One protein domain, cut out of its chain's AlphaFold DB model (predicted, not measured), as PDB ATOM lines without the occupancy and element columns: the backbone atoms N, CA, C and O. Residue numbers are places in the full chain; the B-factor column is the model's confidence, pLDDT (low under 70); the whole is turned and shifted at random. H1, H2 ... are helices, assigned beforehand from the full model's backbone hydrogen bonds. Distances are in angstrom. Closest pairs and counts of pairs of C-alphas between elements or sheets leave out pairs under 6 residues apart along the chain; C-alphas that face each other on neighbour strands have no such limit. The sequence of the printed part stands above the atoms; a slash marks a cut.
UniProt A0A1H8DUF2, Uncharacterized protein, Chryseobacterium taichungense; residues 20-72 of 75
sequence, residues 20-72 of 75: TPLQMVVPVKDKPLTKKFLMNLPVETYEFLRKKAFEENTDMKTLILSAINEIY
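Overview. This is residues 20 to 72 of the 75 residues of an uncharacterized protein of Chryseobacterium taichungense (UniProt A0A1H8DUF2). A long arm with no named element, residues 20 to 42, leads into two helices of equal length, H1 and H2, that meet near their ends as an L. H1 and H2 make a small head, and the arm sticks out from it and makes most of the length. The printed part has 53 residues with two named helices, H1 then H2, and no named strand; under half of the residues are in named elements, and the class is all helix. The whole is extended, with a radius of gyration of the C-alphas of 16.8 A and spans of 52 by 25 by 21 A.

Along the chain. Start at C-alpha 20, at (391.566, 251.015, 506.041), and go along residues 20 to 42, which hold no named element. Find C-alpha 43 at (379.553, 212.021, 476.087); there H1 begins, residues 43 to 55, 18.6 A from first to last C-alpha. H2, residues 60 to 72, is 18.2 A long and ends at C-alpha 72, at (361.709, 215.810, 492.928).

Arrangement. Look at Ala 53 and Met 60: their C-alphas, the closest of H1 and H2, are 5.6 A apart. The two helices touch there, H1 with residues 49 to 53 alone and H2 with residues 60 to 63 alone. Their lines are about perpendicular, at 80 degrees. In H1 and H2 every backbone O i to N i+4 pair is within hydrogen-bond range.

Size, cuts and confidence. The C-alphas of Thr 20 and Glu 44 are the two farthest apart, at 51.9 A. Residues 20 to 45, of which 43 to 45 belong to H1, stand free, and so do residues 65 to 72 of H2. The link from H1 to H2 is tight, with 4 residues. The printed part has no cut. Its mean pLDDT is 87.2, and you will find values under 70 at residues 20 to 29.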
ATOM      1  N   THR A  20     391.890 250.699 507.435       60.62
ATOM      2  CA  THR A  20     391.566 251.015 506.041       60.62
ATOM      3  C   THR A  20     390.243 250.343 505.647       60.62
ATOM      4  O   THR A  20     389.892 249.313 506.223       60.62
ATOM      5  N   PRO A  21     389.491 250.859 504.658       57.88
ATOM      6  CA  PRO A  21     388.245 250.229 504.197       57.88
ATOM      7  C   PRO A  21     388.417 248.753 503.791       57.88
ATOM      8  O   PRO A  21     387.507 247.948 503.955       57.88
ATOM      9  N   LEU A  22     389.619 248.374 503.340       58.38
ATOM     10  CA  LEU A  22     390.014 246.996 503.021       58.38
ATOM     11  C   LEU A  22     390.074 246.061 504.246       58.38
ATOM     12  O   LEU A  22     390.058 244.845 504.086       58.38
ATOM     13  N   GLN A  23     390.141 246.613 505.460       57.94
ATOM     14  CA  GLN A  23     390.088 245.890 506.735       57.94
ATOM     15  C   GLN A  23     388.677 245.861 507.344       57.94
ATOM     16  O   GLN A  23     388.513 245.432 508.492       57.94
ATOM     17  N   MET A  24     387.646 246.308 506.615       62.94
ATOM     18  CA  MET A  24     386.274 245.985 506.994       62.94
ATOM     19  C   MET A  24     386.117 244.471 506.881       62.94
ATOM     20  O   MET A  24     386.189 243.903 505.795       62.94
ATOM     21  N   VAL A  25     385.960 243.817 508.031       63.38
ATOM     22  CA  VAL A  25     385.670 242.388 508.127       63.38
ATOM     23  C   VAL A  25     384.353 242.167 507.397       63.38
ATOM     24  O   VAL A  25     383.285 242.464 507.929       63.38
ATOM     25  N   VAL A  26     384.427 241.723 506.142       65.56
ATOM     26  CA  VAL A  26     383.235 241.335 505.395       65.56
ATOM     27  C   VAL A  26     382.622 240.177 506.178       65.56
ATOM     28  O   VAL A  26     383.329 239.193 506.419       65.56
ATOM     29  N   PRO A  27     381.357 240.278 506.626       64.12
ATOM     30  CA  PRO A  27     380.710 239.170 507.303       64.12
ATOM     31  C   PRO A  27     380.758 237.972 506.361       64.12
ATOM     32  O   PRO A  27     380.279 238.032 505.223       64.12
ATOM     33  N   VAL A  28     381.413 236.908 506.819       66.44
ATOM     34  CA  VAL A  28     381.486 235.647 506.092       66.44
ATOM     35  C   VAL A  28     380.047 235.167 505.969       66.44
ATOM     36  O   VAL A  28     379.446 234.758 506.954       66.44
ATOM     37  N   LYS A  29     379.457 235.297 504.777       68.19
ATOM     38  CA  LYS A  29     378.143 234.713 504.514       68.19
ATOM     39  C   LYS A  29     378.283 233.207 504.694       68.19
ATOM     40  O   LYS A  29     379.075 232.588 503.975       68.19
ATOM     41  N   ASP A  30     377.532 232.650 505.637       73.25
ATOM     42  CA  ASP A  30     377.471 231.211 505.849       73.25
ATOM     43  C   ASP A  30     377.077 230.542 504.535       73.25
ATOM     44  O   ASP A  30     375.999 230.766 503.977       73.25
ATOM     45  N   LYS A  31     378.011 229.769 503.979       74.50
ATOM     46  CA  LYS A  31     377.739 228.993 502.775       74.50
ATOM     47  C   LYS A  31     376.825 227.833 503.170       74.50
ATOM     48  O   LYS A  31     377.076 227.204 504.198       74.50
ATOM     49  N   PRO A  32     375.810 227.503 502.355       77.06
ATOM     50  CA  PRO A  32     374.969 226.349 502.623       77.06
ATOM     51  C   PRO A  32     375.827 225.081 502.696       77.06
ATOM     52  O   PRO A  32     376.789 224.918 501.933       77.06
ATOM     53  N   LEU A  33     375.467 224.187 503.619       86.12
ATOM     54  CA  LEU A  33     376.136 222.905 503.809       86.12
ATOM     55  C   LEU A  33     375.965 222.062 502.534       86.12
ATOM     56  O   LEU A  33     374.925 221.452 502.309       86.12
ATOM     57  N   THR A  34     376.976 222.062 501.666       85.88
ATOM     58  CA  THR A  34     376.944 221.370 500.370       85.88
ATOM     59  C   THR A  34     377.973 220.248 500.342       85.88
ATOM     60  O   THR A  34     379.087 220.395 500.845       85.88
ATOM     61  N   LYS A  35     377.606 219.114 499.737       89.50
ATOM     62  CA  LYS A  35     378.522 218.000 499.467       89.50
ATOM     63  C   LYS A  35     378.882 217.981 497.985       89.50
ATOM     64  O   LYS A  35     378.025 218.197 497.133       89.50
ATOM     65  N   LYS A  36     380.156 217.723 497.687       90.56
ATOM     66  CA  LYS A  36     380.631 217.498 496.318       90.56
ATOM     67  C   LYS A  36     380.572 216.009 496.010       90.56
ATOM     68  O   LYS A  36     380.913 215.196 496.864       90.56
ATOM     69  N   PHE A  37     380.192 215.677 494.786       91.12
ATOM     70  CA  PHE A  37     380.320 214.335 494.241       91.12
ATOM     71  C   PHE A  37     380.798 214.430 492.793       91.12
ATOM     72  O   PHE A  37     380.601 215.454 492.134       91.12
ATOM     73  N   LEU A  38     381.469 213.380 492.331       93.69
ATOM     74  CA  LEU A  38     381.868 213.221 490.937       93.69
ATOM     75  C   LEU A  38     380.837 212.333 490.244       93.69
ATOM     76  O   LEU A  38     380.386 211.345 490.821       93.69
ATOM     77  N   MET A  39     380.463 212.697 489.023       90.81
ATOM     78  CA  MET A  39     379.474 211.981 488.226       90.81
ATOM     79  C   MET A  39     380.037 211.751 486.831       90.81
ATOM     80  O   MET A  39     380.499 212.693 486.190       90.81
ATOM     81  N   ASN A  40     379.965 210.508 486.365       94.56
ATOM     82  CA  ASN A  40     380.282 210.168 484.985       94.56
ATOM     83  C   ASN A  40     379.016 210.331 484.140       94.56
ATOM     84  O   ASN A  40     377.963 209.811 484.506       94.56
ATOM     85  N   LEU A  41     379.123 211.049 483.023       92.88
ATOM     86  CA  LEU A  41     378.030 211.270 482.078       92.88
ATOM     87  C   LEU A  41     378.375 210.648 480.721       92.88
ATOM     88  O   LEU A  41     379.544 210.674 480.330       92.88
ATOM     89  N   PRO A  42     377.378 210.140 479.973       97.00
ATOM     90  CA  PRO A  42     377.558 209.848 478.557       97.00
ATOM     91  C   PRO A  42     378.028 211.101 477.806       97.00
ATOM     92  O   PRO A  42     377.578 212.213 478.096       97.00
ATOM     93  N   VAL A  43     378.916 210.916 476.828       96.38
ATOM     94  CA  VAL A  43     379.553 212.021 476.087       96.38
ATOM     95  C   VAL A  43     378.512 212.920 475.418       96.38
ATOM     96  O   VAL A  43     378.578 214.141 475.538       96.38
ATOM     97  N   GLU A  44     377.502 212.325 474.786       97.25
ATOM     98  CA  GLU A  44     376.421 213.055 474.114       97.25
ATOM     99  C   GLU A  44     375.633 213.940 475.087       97.25
ATOM    100  O   GLU A  44     375.344 215.101 474.799       97.25
ATOM    101  N   THR A  45     375.332 213.414 476.278       94.94
ATOM    102  CA  THR A  45     374.623 214.155 477.327       94.94
ATOM    103  C   THR A  45     375.457 215.322 477.844       94.94
ATOM    104  O   THR A  45     374.921 216.403 478.084       94.94
ATOM    105  N   TYR A  46     376.768 215.126 477.998       96.12
ATOM    106  CA  TYR A  46     377.675 216.186 478.425       96.12
ATOM    107  C   TYR A  46     377.733 217.330 477.407       96.12
ATOM    108  O   TYR A  46     377.545 218.489 477.779       96.12
ATOM    109  N   GLU A  47     377.934 217.022 476.123       97.00
ATOM    110  CA  GLU A  47     377.999 218.044 475.070       97.00
ATOM    111  C   GLU A  47     376.666 218.786 474.911       97.00
ATOM    112  O   GLU A  47     376.646 220.011 474.762       97.00
ATOM    113  N   PHE A  48     375.540 218.077 475.036       96.56
ATOM    114  CA  PHE A  48     374.220 218.700 475.060       96.56
ATOM    115  C   PHE A  48     374.074 219.703 476.215       96.56
ATOM    116  O   PHE A  48     373.702 220.857 475.988       96.56
ATOM    117  N   LEU A  49     374.401 219.296 477.447       95.88
ATOM    118  CA  LEU A  49     374.317 220.167 478.625       95.88
ATOM    119  C   LEU A  49     375.252 221.370 478.512       95.88
ATOM    120  O   LEU A  49     374.876 222.476 478.895       95.88
ATOM    121  N   ARG A  50     376.452 221.171 477.963       96.00
ATOM    122  CA  ARG A  50     377.421 222.240 477.727       96.00
ATOM    123  C   ARG A  50     376.883 223.282 476.750       96.00
ATOM    124  O   ARG A  50     376.980 224.476 477.031       96.00
ATOM    125  N   LYS A  51     376.306 222.844 475.627       97.62
ATOM    126  CA  LYS A  51     375.703 223.742 474.635       97.62
ATOM    127  C   LYS A  51     374.516 224.503 475.227       97.62
ATOM    128  O   LYS A  51     374.467 225.723 475.121       97.62
ATOM    129  N   LYS A  52     373.622 223.800 475.925       96.25
ATOM    130  CA  LYS A  52     372.456 224.408 476.579       96.25
ATOM    131  C   LYS A  52     372.852 225.437 477.642       96.25
ATOM    132  O   LYS A  52     372.278 226.517 477.699       96.25
ATOM    133  N   ALA A  53     373.875 225.138 478.445       96.69
ATOM    134  CA  ALA A  53     374.407 226.072 479.438       96.69
ATOM    135  C   ALA A  53     374.922 227.366 478.790       96.69
ATOM    136  O   ALA A  53     374.676 228.455 479.303       96.69
ATOM    137  N   PHE A  54     375.587 227.250 477.637       96.62
ATOM    138  CA  PHE A  54     376.050 228.403 476.871       96.62
ATOM    139  C   PHE A  54     374.887 229.239 476.317       96.62
ATOM    140  O   PHE A  54     374.897 230.459 476.456       96.62
ATOM    141  N   GLU A  55     373.870 228.598 475.738       96.75
ATOM    142  CA  GLU A  55     372.683 229.277 475.194       96.75
ATOM    143  C   GLU A  55     371.890 230.028 476.278       96.75
ATOM    144  O   GLU A  55     371.448 231.155 476.060       96.75
ATOM    145  N   GLU A  56     371.763 229.441 477.469       95.38
ATOM    146  CA  GLU A  56     371.025 230.021 478.599       95.38
ATOM    147  C   GLU A  56     371.877 230.960 479.481       95.38
ATOM    148  O   GLU A  56     371.387 231.466 480.491       95.38
ATOM    149  N   ASN A  57     373.141 231.221 479.114       95.50
ATOM    150  CA  ASN A  57     374.108 231.993 479.913       95.50
ATOM    151  C   ASN A  57     374.196 231.524 481.380       95.50
ATOM    152  O   ASN A  57     374.264 232.326 482.314       95.50
ATOM    153  N   THR A  58     374.186 230.209 481.582       96.06
ATOM    154  CA  THR A  58     374.212 229.570 482.901       96.06
ATOM    155  C   THR A  58     375.302 228.499 482.976       96.06
ATOM    156  O   THR A  58     376.060 228.286 482.032       96.06
ATOM    157  N   ASP A  59     375.430 227.824 484.117       94.88
ATOM    158  CA  ASP A  59     376.354 226.712 484.311       94.88
ATOM    159  C   ASP A  59     375.631 225.360 484.343       94.88
ATOM    160  O   ASP A  59     374.481 225.228 484.768       94.88
ATOM    161  N   MET A  60     376.340 224.302 483.934       94.12
ATOM    162  CA  MET A  60     375.792 222.938 483.909       94.12
ATOM    163  C   MET A  60     375.261 222.490 485.279       94.12
ATOM    164  O   MET A  60     374.287 221.743 485.353       94.12
ATOM    165  N   LYS A  61     375.865 222.966 486.375       93.00
ATOM    166  CA  LYS A  61     375.389 222.674 487.730       93.00
ATOM    167  C   LYS A  61     373.998 223.261 487.970       93.00
ATOM    168  O   LYS A  61     373.162 222.554 488.530       93.00
ATOM    169  N   THR A  62     373.736 224.505 487.569       94.44
ATOM    170  CA  THR A  62     372.409 225.118 487.737       94.44
ATOM    171  C   THR A  62     371.359 224.391 486.909       94.44
ATOM    172  O   THR A  62     370.283 224.120 487.431       94.44
ATOM    173  N   LEU A  63     371.687 223.969 485.683       94.62
ATOM    174  CA  LEU A  63     370.786 223.151 484.862       94.62
ATOM    175  C   LEU A  63     370.408 221.834 485.550       94.62
ATOM    176  O   LEU A  63     369.228 221.504 485.653       94.62
ATOM    177  N   ILE A  64     371.402 221.099 486.058       94.06
ATOM    178  CA  ILE A  64     371.179 219.817 486.742       94.06
ATOM    179  C   ILE A  64     370.354 220.021 488.016       94.06
ATOM    180  O   ILE A  64     369.392 219.294 488.250       94.06
ATOM    181  N   LEU A  65     370.700 221.019 488.834       92.94
ATOM    182  CA  LEU A  65     369.959 221.314 490.061       92.94
ATOM    183  C   LEU A  65     368.528 221.772 489.770       92.94
ATOM    184  O   LEU A  65     367.619 221.391 490.502       92.94
ATOM    185  N   SER A  66     368.319 222.548 488.704       93.56
ATOM    186  CA  SER A  66     366.987 222.966 488.263       93.56
ATOM    187  C   SER A  66     366.136 221.758 487.878       93.56
ATOM    188  O   SER A  66     365.029 221.611 488.389       93.56
ATOM    189  N   ALA A  67     366.683 220.839 487.076       92.94
ATOM    190  CA  ALA A  67     365.987 219.614 486.685       92.94
ATOM    191  C   ALA A  67     365.660 218.719 487.894       92.94
ATOM    192  O   ALA A  67     364.554 218.197 488.001       92.94
ATOM    193  N   ILE A  68     366.592 218.572 488.844       93.38
ATOM    194  CA  ILE A  68     366.347 217.832 490.092       93.38
ATOM    195  C   ILE A  68     365.224 218.491 490.898       93.38
ATOM    196  O   ILE A  68     364.329 217.797 491.377       93.38
ATOM    197  N   ASN A  69     365.259 219.817 491.043       94.38
ATOM    198  CA  ASN A  69     364.221 220.557 491.750       94.38
ATOM    199  C   ASN A  69     362.857 220.395 491.079       94.38
ATOM    200  O   ASN A  69     361.864 220.200 491.770       94.38
ATOM    201  N   GLU A  70     362.806 220.432 489.752       94.75
ATOM    202  CA  GLU A  70     361.573 220.262 488.992       94.75
ATOM    203  C   GLU A  70     360.975 218.859 489.127       94.75
ATOM    204  O   GLU A  70     359.769 218.735 489.303       94.75
ATOM    205  N   ILE A  71     361.806 217.816 489.108       94.81
ATOM    206  CA  ILE A  71     361.338 216.424 489.159       94.81
ATOM    207  C   ILE A  71     360.984 215.987 490.586       94.81
ATOM    208  O   ILE A  71     360.016 215.256 490.780       94.81
ATOM    209  N   TYR A  72     361.780 216.388 491.581       94.31
ATOM    210  CA  TYR A  72     361.709 215.810 492.928       94.31
ATOM    211  C   TYR A  72     361.196 216.765 494.010       94.31
ATOM    212  O   TYR A  72     360.826 216.294 495.084       94.31
TER     213      TYR A  72